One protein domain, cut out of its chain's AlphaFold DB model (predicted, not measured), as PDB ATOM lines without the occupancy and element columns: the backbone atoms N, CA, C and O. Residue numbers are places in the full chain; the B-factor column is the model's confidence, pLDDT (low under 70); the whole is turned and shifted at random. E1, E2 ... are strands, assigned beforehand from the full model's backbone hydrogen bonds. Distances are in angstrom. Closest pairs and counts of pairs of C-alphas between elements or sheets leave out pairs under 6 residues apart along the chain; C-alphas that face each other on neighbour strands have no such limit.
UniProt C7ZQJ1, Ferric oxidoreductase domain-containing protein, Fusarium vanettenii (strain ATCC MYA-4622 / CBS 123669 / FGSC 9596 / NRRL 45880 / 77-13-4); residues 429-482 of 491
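AT A GLANCE: This is residues 429 to 482 of the 491 residues of the protein "Ferric oxidoreductase domain-containing protein" of Fusarium vanettenii (strain ATCC MYA-4622 / CBS 123669 / FGSC 9596 / NRRL 45880 / 77-13-4) (UniProt C7ZQJ1). With little regular structure, the domain is two separate strand hairpins, E1 with E2 and E3 with E4, set crosswise like a T and joined by the long loop of residues 444 to 455. The loop between E3 and E4 reaches out to one end of the longest axis. The printed part has 54 residues and four strands, E1 to E4 in chain order, in two antiparallel two-stranded sheets; it is all strand, with 21 residues in named elements. It is only just loose, close to compact: radius of gyration of the C-alphas 12.2 A, spans 35 by 26 by 18 A.

IN THESE COORDINATES: E1, residues 431 to 436, starts at C-alpha (39.430, 34.067, 2.059) and is 15.6 A long. E2 is residues 439 to 443, 13.1 A; E3 is residues 456 to 460, 13.3 A. E4, residues 472 to 476, 13.2 A, ends at C-alpha (39.445, 38.413, 18.208).

HOW THE PARTS SIT: E1 and E2 are an antiparallel hairpin at 158 degrees, with N 433 and O 441 2.8 A apart, within hydrogen-bond range. E3 and E4 are an antiparallel hairpin at 148 degrees, with N 457 and O 475 2.8 A apart, within hydrogen-bond range. E1 and E2 are each apart from E3 and E4.

THE WHOLE: The C-alphas farthest apart, of Leu 467 and Leu 482, are 35.6 A apart. The printed part has no cut. The links E2 to E3 and E3 to E4 are long. Residues 450 to 451 are under pLDDT 70.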
ATOM      1  N   ARG A 429      31.811  31.405   3.481       89.31
ATOM      2  CA  ARG A 429      33.122  31.135   2.874       89.31
ATOM      3  C   ARG A 429      34.099  32.236   3.262       89.31
ATOM      4  O   ARG A 429      33.749  33.407   3.180       89.31
ATOM      5  N   SER A 430      35.310  31.860   3.657       89.69
ATOM      6  CA  SER A 430      36.387  32.792   3.986       89.69
ATOM      7  C   SER A 430      37.455  32.830   2.892       89.69
ATOM      8  O   SER A 430      37.640  31.862   2.151       89.69
ATOM      9  N   LYS A 431      38.173  33.952   2.799       90.62
ATOM     10  CA  LYS A 431      39.430  34.067   2.059       90.62
ATOM     11  C   LYS A 431      40.577  33.937   3.055       90.62
ATOM     12  O   LYS A 431      40.664  34.700   4.012       90.62
ATOM     13  N   VAL A 432      41.436  32.954   2.830       90.69
ATOM     14  CA  VAL A 432      42.572  32.651   3.699       90.69
ATOM     15  C   VAL A 432      43.835  33.170   3.020       90.69
ATOM     16  O   VAL A 432      44.121  32.785   1.890       90.69
ATOM     17  N   THR A 433      44.557  34.070   3.685       91.50
ATOM     18  CA  THR A 433      45.796  34.677   3.182       91.50
ATOM     19  C   THR A 433      46.936  34.325   4.127       91.50
ATOM     20  O   THR A 433      46.855  34.612   5.322       91.50
ATOM     21  N   ASP A 434      47.990  33.709   3.600       92.88
ATOM     22  CA  ASP A 434      49.223  33.473   4.350       92.88
ATOM     23  C   ASP A 434      49.987  34.797   4.512       92.88
ATOM     24  O   ASP A 434      50.219  35.508   3.534       92.88
ATOM     25  N   LEU A 435      50.322  35.151   5.754       90.69
ATOM     26  CA  LEU A 435      51.103  36.346   6.086       90.69
ATOM     27  C   LEU A 435      52.583  36.019   6.354       90.69
ATOM     28  O   LEU A 435      53.362  36.925   6.649       90.69
ATOM     29  N   GLY A 436      52.976  34.745   6.261       91.12
ATOM     30  CA  GLY A 436      54.302  34.260   6.632       91.12
ATOM     31  C   GLY A 436      54.464  34.050   8.142       91.12
ATOM     32  O   GLY A 436      53.623  34.437   8.956       91.12
ATOM     33  N   ASN A 437      55.566  33.401   8.539       90.31
ATOM     34  CA  ASN A 437      55.907  33.092   9.939       90.31
ATOM     35  C   ASN A 437      54.820  32.314  10.714       90.31
ATOM     36  O   ASN A 437      54.700  32.455  11.929       90.31
ATOM     37  N   GLY A 438      54.022  31.497  10.017       89.62
ATOM     38  CA  GLY A 438      52.942  30.712  10.623       89.62
ATOM     39  C   GLY A 438      51.689  31.521  10.975       89.62
ATOM     40  O   GLY A 438      50.813  31.004  11.667       89.62
ATOM     41  N   TYR A 439      51.584  32.770  10.509       90.31
ATOM     42  CA  TYR A 439      50.391  33.593  10.677       90.31
ATOM     43  C   TYR A 439      49.506  33.537   9.438       90.31
ATOM     44  O   TYR A 439      49.957  33.710   8.310       90.31
ATOM     45  N   VAL A 440      48.208  33.365   9.669       91.38
ATOM     46  CA  VAL A 440      47.201  33.308   8.613       91.38
ATOM     47  C   VAL A 440      46.127  34.348   8.895       91.38
ATOM     48  O   VAL A 440      45.575  34.403   9.996       91.38
ATOM     49  N   ARG A 441      45.802  35.169   7.894       89.81
ATOM     50  CA  ARG A 441      44.629  36.050   7.919       89.81
ATOM     51  C   ARG A 441      43.435  35.314   7.325       89.81
ATOM     52  O   ARG A 441      43.514  34.788   6.217       89.81
ATOM     53  N   VAL A 442      42.315  35.334   8.040       90.12
ATOM     54  CA  VAL A 442      41.040  34.771   7.585       90.12
ATOM     55  C   VAL A 442      40.030  35.903   7.431       90.12
ATOM     56  O   VAL A 442      39.507  36.411   8.421       90.12
ATOM     57  N   ASP A 443      39.751  36.293   6.190       90.06
ATOM     58  CA  ASP A 443      38.775  37.330   5.860       90.06
ATOM     59  C   ASP A 443      37.410  36.695   5.566       90.06
ATOM     60  O   ASP A 443      37.290  35.833   4.692       90.06
ATOM     61  N   VAL A 444      36.362  37.120   6.279       89.38
ATOM     62  CA  VAL A 444      34.996  36.599   6.103       89.38
ATOM     63  C   VAL A 444      34.078  37.716   5.586       89.38
ATOM     64  O   VAL A 444      33.738  38.623   6.350       89.38
ATOM     65  N   PRO A 445      33.666  37.691   4.305       86.19
ATOM     66  CA  PRO A 445      32.815  38.727   3.732       86.19
ATOM     67  C   PRO A 445      31.394  38.677   4.312       86.19
ATOM     68  O   PRO A 445      30.900  37.629   4.723       86.19
ATOM     69  N   GLY A 446      30.710  39.824   4.318       82.25
ATOM     70  CA  GLY A 446      29.287  39.917   4.673       82.25
ATOM     71  C   GLY A 446      28.971  39.969   6.173       82.25
ATOM     72  O   GLY A 446      27.812  40.164   6.539       82.25
ATOM     73  N   ILE A 447      29.969  39.872   7.057       82.38
ATOM     74  CA  ILE A 447      29.767  39.999   8.507       82.38
ATOM     75  C   ILE A 447      29.794  41.476   8.918       82.38
ATOM     76  O   ILE A 447      30.816  42.144   8.806       82.38
ATOM     77  N   ARG A 448      28.662  41.984   9.425       78.06
ATOM     78  CA  ARG A 448      28.519  43.383   9.883       78.06
ATOM     79  C   ARG A 448      28.332  43.545  11.392       78.06
ATOM     80  O   ARG A 448      28.465  44.645  11.901       78.06
ATOM     81  N   TRP A 449      28.026  42.468  12.115       77.06
ATOM     82  CA  TRP A 449      27.698  42.517  13.547       77.06
ATOM     83  C   TRP A 449      28.923  42.479  14.479       77.06
ATOM     84  O   TRP A 449      28.756  42.568  15.688       77.06
ATOM     85  N   ALA A 450      30.137  42.355  13.933       69.75
ATOM     86  CA  ALA A 450      31.401  42.339  14.679       69.75
ATOM     87  C   ALA A 450      32.257  43.595  14.410       69.75
ATOM     88  O   ALA A 450      33.483  43.536  14.444       69.75
ATOM     89  N   SER A 451      31.622  44.722  14.073       69.31
ATOM     90  CA  SER A 451      32.306  45.956  13.661       69.31
ATOM     91  C   SER A 451      32.940  46.740  14.813       69.31
ATOM     92  O   SER A 451      33.788  47.592  14.566       69.31
ATOM     93  N   GLU A 452      32.532  46.487  16.056       75.81
ATOM     94  CA  GLU A 452      33.079  47.187  17.221       75.81
ATOM     95  C   GLU A 452      34.381  46.521  17.707       75.81
ATOM     96  O   GLU A 452      34.417  45.289  17.845       75.81
ATOM     97  N   PRO A 453      35.445  47.304  17.979       74.81
ATOM     98  CA  PRO A 453      36.689  46.797  18.554       74.81
ATOM     99  C   PRO A 453      36.477  46.076  19.892       74.81
ATOM    100  O   PRO A 453      35.605  46.440  20.675       74.81
ATOM    101  N   GLY A 454      37.305  45.068  20.176       75.06
ATOM    102  CA  GLY A 454      37.252  44.300  21.432       75.06
ATOM    103  C   GLY A 454      36.313  43.089  21.403       75.06
ATOM    104  O   GLY A 454      36.330  42.274  22.324       75.06
ATOM    105  N   ASN A 455      35.550  42.912  20.323       80.69
ATOM    106  CA  ASN A 455      34.734  41.721  20.128       80.69
ATOM    107  C   ASN A 455      35.572  40.495  19.748       80.69
ATOM    108  O   ASN A 455      36.582  40.577  19.047       80.69
ATOM    109  N   HIS A 456      35.103  39.326  20.172       86.12
ATOM    110  CA  HIS A 456      35.644  38.037  19.759       86.12
ATOM    111  C   HIS A 456      34.521  37.132  19.252       86.12
ATOM    112  O   HIS A 456      33.361  37.257  19.645       86.12
ATOM    113  N   VAL A 457      34.874  36.210  18.367       87.31
ATOM    114  CA  VAL A 457      33.965  35.252  17.742       87.31
ATOM    115  C   VAL A 457      34.466  33.840  17.974       87.31
ATOM    116  O   VAL A 457      35.665  33.609  18.069       87.31
ATOM    117  N   TYR A 458      33.547  32.882  18.044       88.88
ATOM    118  CA  TYR A 458      33.898  31.466  18.008       88.88
ATOM    119  C   TYR A 458      33.698  30.956  16.586       88.88
ATOM    120  O   TYR A 458      32.562  30.895  16.115       88.88
ATOM    121  N   ALA A 459      34.794  30.619  15.911       89.19
ATOM    122  CA  ALA A 459      34.766  30.129  14.537       89.19
ATOM    123  C   ALA A 459      34.825  28.599  14.500       89.19
ATOM    124  O   ALA A 459      35.547  27.989  15.290       89.19
ATOM    125  N   TYR A 460      34.073  28.009  13.571       89.75
ATOM    126  CA  TYR A 460      34.054  26.579  13.265       89.75
ATOM    127  C   TYR A 460      34.654  26.393  11.877       89.75
ATOM    128  O   TYR A 460      34.311  27.140  10.959       89.75
ATOM    129  N   PHE A 461      35.501  25.381  11.711       88.94
ATOM    130  CA  PHE A 461      36.138  25.072  10.431       88.94
ATOM    131  C   PHE A 461      35.785  23.648   9.984       88.94
ATOM    132  O   PHE A 461      36.649  22.769   9.981       88.94
ATOM    133  N   PRO A 462      34.521  23.387   9.595       86.19
ATOM    134  CA  PRO A 462      34.046  22.032   9.309       86.19
ATOM    135  C   PRO A 462      34.782  21.352   8.143       86.19
ATOM    136  O   PRO A 462      34.787  20.130   8.056       86.19
ATOM    137  N   THR A 463      35.427  22.122   7.261       86.88
ATOM    138  CA  THR A 463      36.202  21.603   6.125       86.88
ATOM    139  C   THR A 463      37.641  21.223   6.476       86.88
ATOM    140  O   THR A 463      38.261  20.508   5.699       86.88
ATOM    141  N   LEU A 464      38.195  21.699   7.603       85.12
ATOM    142  CA  LEU A 464      39.575  21.378   8.003       85.12
ATOM    143  C   LEU A 464      39.673  19.995   8.650       85.12
ATOM    144  O   LEU A 464      40.641  19.278   8.424       85.12
ATOM    145  N   ASN A 465      38.668  19.620   9.442       81.94
ATOM    146  CA  ASN A 465      38.604  18.314  10.083       81.94
ATOM    147  C   ASN A 465      37.175  17.749   9.995       81.94
ATOM    148  O   ASN A 465      36.353  18.024  10.875       81.94
ATOM    149  N   PRO A 466      36.869  16.946   8.956       81.88
ATOM    150  CA  PRO A 466      35.533  16.385   8.745       81.88
ATOM    151  C   PRO A 466      35.028  15.514   9.899       81.88
ATOM    152  O   PRO A 466      33.822  15.354  10.066       81.88
ATOM    153  N   LEU A 467      35.936  14.962  10.711       83.56
ATOM    154  CA  LEU A 467      35.585  14.147  11.873       83.56
ATOM    155  C   LEU A 467      35.231  14.986  13.104       83.56
ATOM    156  O   LEU A 467      34.772  14.425  14.094       83.56
ATOM    157  N   ARG A 468      35.469  16.306  13.079       81.94
ATOM    158  CA  ARG A 468      35.248  17.205  14.222       81.94
ATOM    159  C   ARG A 468      34.664  18.572  13.831       81.94
ATOM    160  O   ARG A 468      35.149  19.607  14.285       81.94
ATOM    161  N   PRO A 469      33.572  18.627  13.049       83.62
ATOM    162  CA  PRO A 469      32.995  19.889  12.583       83.62
ATOM    163  C   PRO A 469      32.422  20.774  13.706       83.62
ATOM    164  O   PRO A 469      32.128  21.946  13.479       83.62
ATOM    165  N   TRP A 470      32.248  20.230  14.914       81.19
ATOM    166  CA  TRP A 470      31.770  20.945  16.103       81.19
ATOM    167  C   TRP A 470      32.879  21.659  16.896       81.19
ATOM    168  O   TRP A 470      32.564  22.432  17.816       81.19
ATOM    169  N   GLU A 471      34.156  21.414  16.577       83.75
ATOM    170  CA  GLU A 471      35.281  22.138  17.170       83.75
ATOM    171  C   GLU A 471      35.184  23.624  16.821       83.75
ATOM    172  O   GLU A 471      34.847  24.025  15.705       83.75
ATOM    173  N   ASN A 472      35.424  24.460  17.824       87.56
ATOM    174  CA  ASN A 472      35.395  25.900  17.656       87.56
ATOM    175  C   ASN A 472      36.320  26.578  18.641       87.56
ATOM    176  O   ASN A 472      36.403  26.198  19.812       87.56
ATOM    177  N   HIS A 473      36.944  27.639  18.154       86.06
ATOM    178  CA  HIS A 473      37.963  28.366  18.887       86.06
ATOM    179  C   HIS A 473      37.636  29.859  18.893       86.06
ATOM    180  O   HIS A 473      37.068  30.363  17.918       86.06
ATOM    181  N   PRO A 474      37.934  30.558  20.000       88.06
ATOM    182  CA  PRO A 474      37.750  31.995  20.082       88.06
ATOM    183  C   PRO A 474      38.836  32.719  19.277       88.06
ATOM    184  O   PRO A 474      40.020  32.427  19.424       88.06
ATOM    185  N   PHE A 475      38.431  33.709  18.490       88.00
ATOM    186  CA  PHE A 475      39.305  34.624  17.763       88.00
ATOM    187  C   PHE A 475      38.837  36.057  17.988       88.00
ATOM    188  O   PHE A 475      37.637  36.331  17.940       88.00
ATOM    189  N   SER A 476      39.765  36.983  18.209       86.94
ATOM    190  CA  SER A 476      39.445  38.413  18.208       86.94
ATOM    191  C   SER A 476      39.041  38.843  16.798       86.94
ATOM    192  O   SER A 476      39.739  38.534  15.833       86.94
ATOM    193  N   ALA A 477      37.914  39.540  16.670       85.69
ATOM    194  CA  ALA A 477      37.441  40.039  15.387       85.69
ATOM    195  C   ALA A 477      38.044  41.422  15.106       85.69
ATOM    196  O   ALA A 477      38.035  42.298  15.970       85.69
ATOM    197  N   LEU A 478      38.553  41.616  13.889       84.06
ATOM    198  CA  LEU A 478      39.069  42.897  13.414       84.06
ATOM    199  C   LEU A 478      38.242  43.355  12.206       84.06
ATOM    200  O   LEU A 478      38.182  42.630  11.210       84.06
ATOM    201  N   PRO A 479      37.612  44.542  12.256       81.38
ATOM    202  CA  PRO A 479      36.916  45.102  11.106       81.38
ATOM    203  C   PRO A 479      37.880  45.339   9.941       81.38
ATOM    204  O   PRO A 479      38.865  46.065  10.078       81.38
ATOM    205  N   THR A 480      37.568  44.794   8.764       77.25
ATOM    206  CA  THR A 480      38.409  44.952   7.564       77.25
ATOM    207  C   THR A 480      38.561  46.416   7.137       77.25
ATOM    208  O   THR A 480      39.586  46.786   6.579       77.25
ATOM    209  N   ALA A 481      37.591  47.277   7.474       72.62
ATOM    210  CA  ALA A 481      37.665  48.721   7.246       72.62
ATOM    211  C   ALA A 481      38.843  49.403   7.972       72.62
ATOM    212  O   ALA A 481      39.341  50.419   7.507       72.62
ATOM    213  N   LEU A 482      39.330  48.839   9.084       71.38
ATOM    214  CA  LEU A 482      40.513  49.366   9.779       71.38
ATOM    215  C   LEU A 482      41.825  48.999   9.072       71.38
ATOM    216  O   LEU A 482      42.867  49.577   9.362       71.38
TER     217      LEU A 482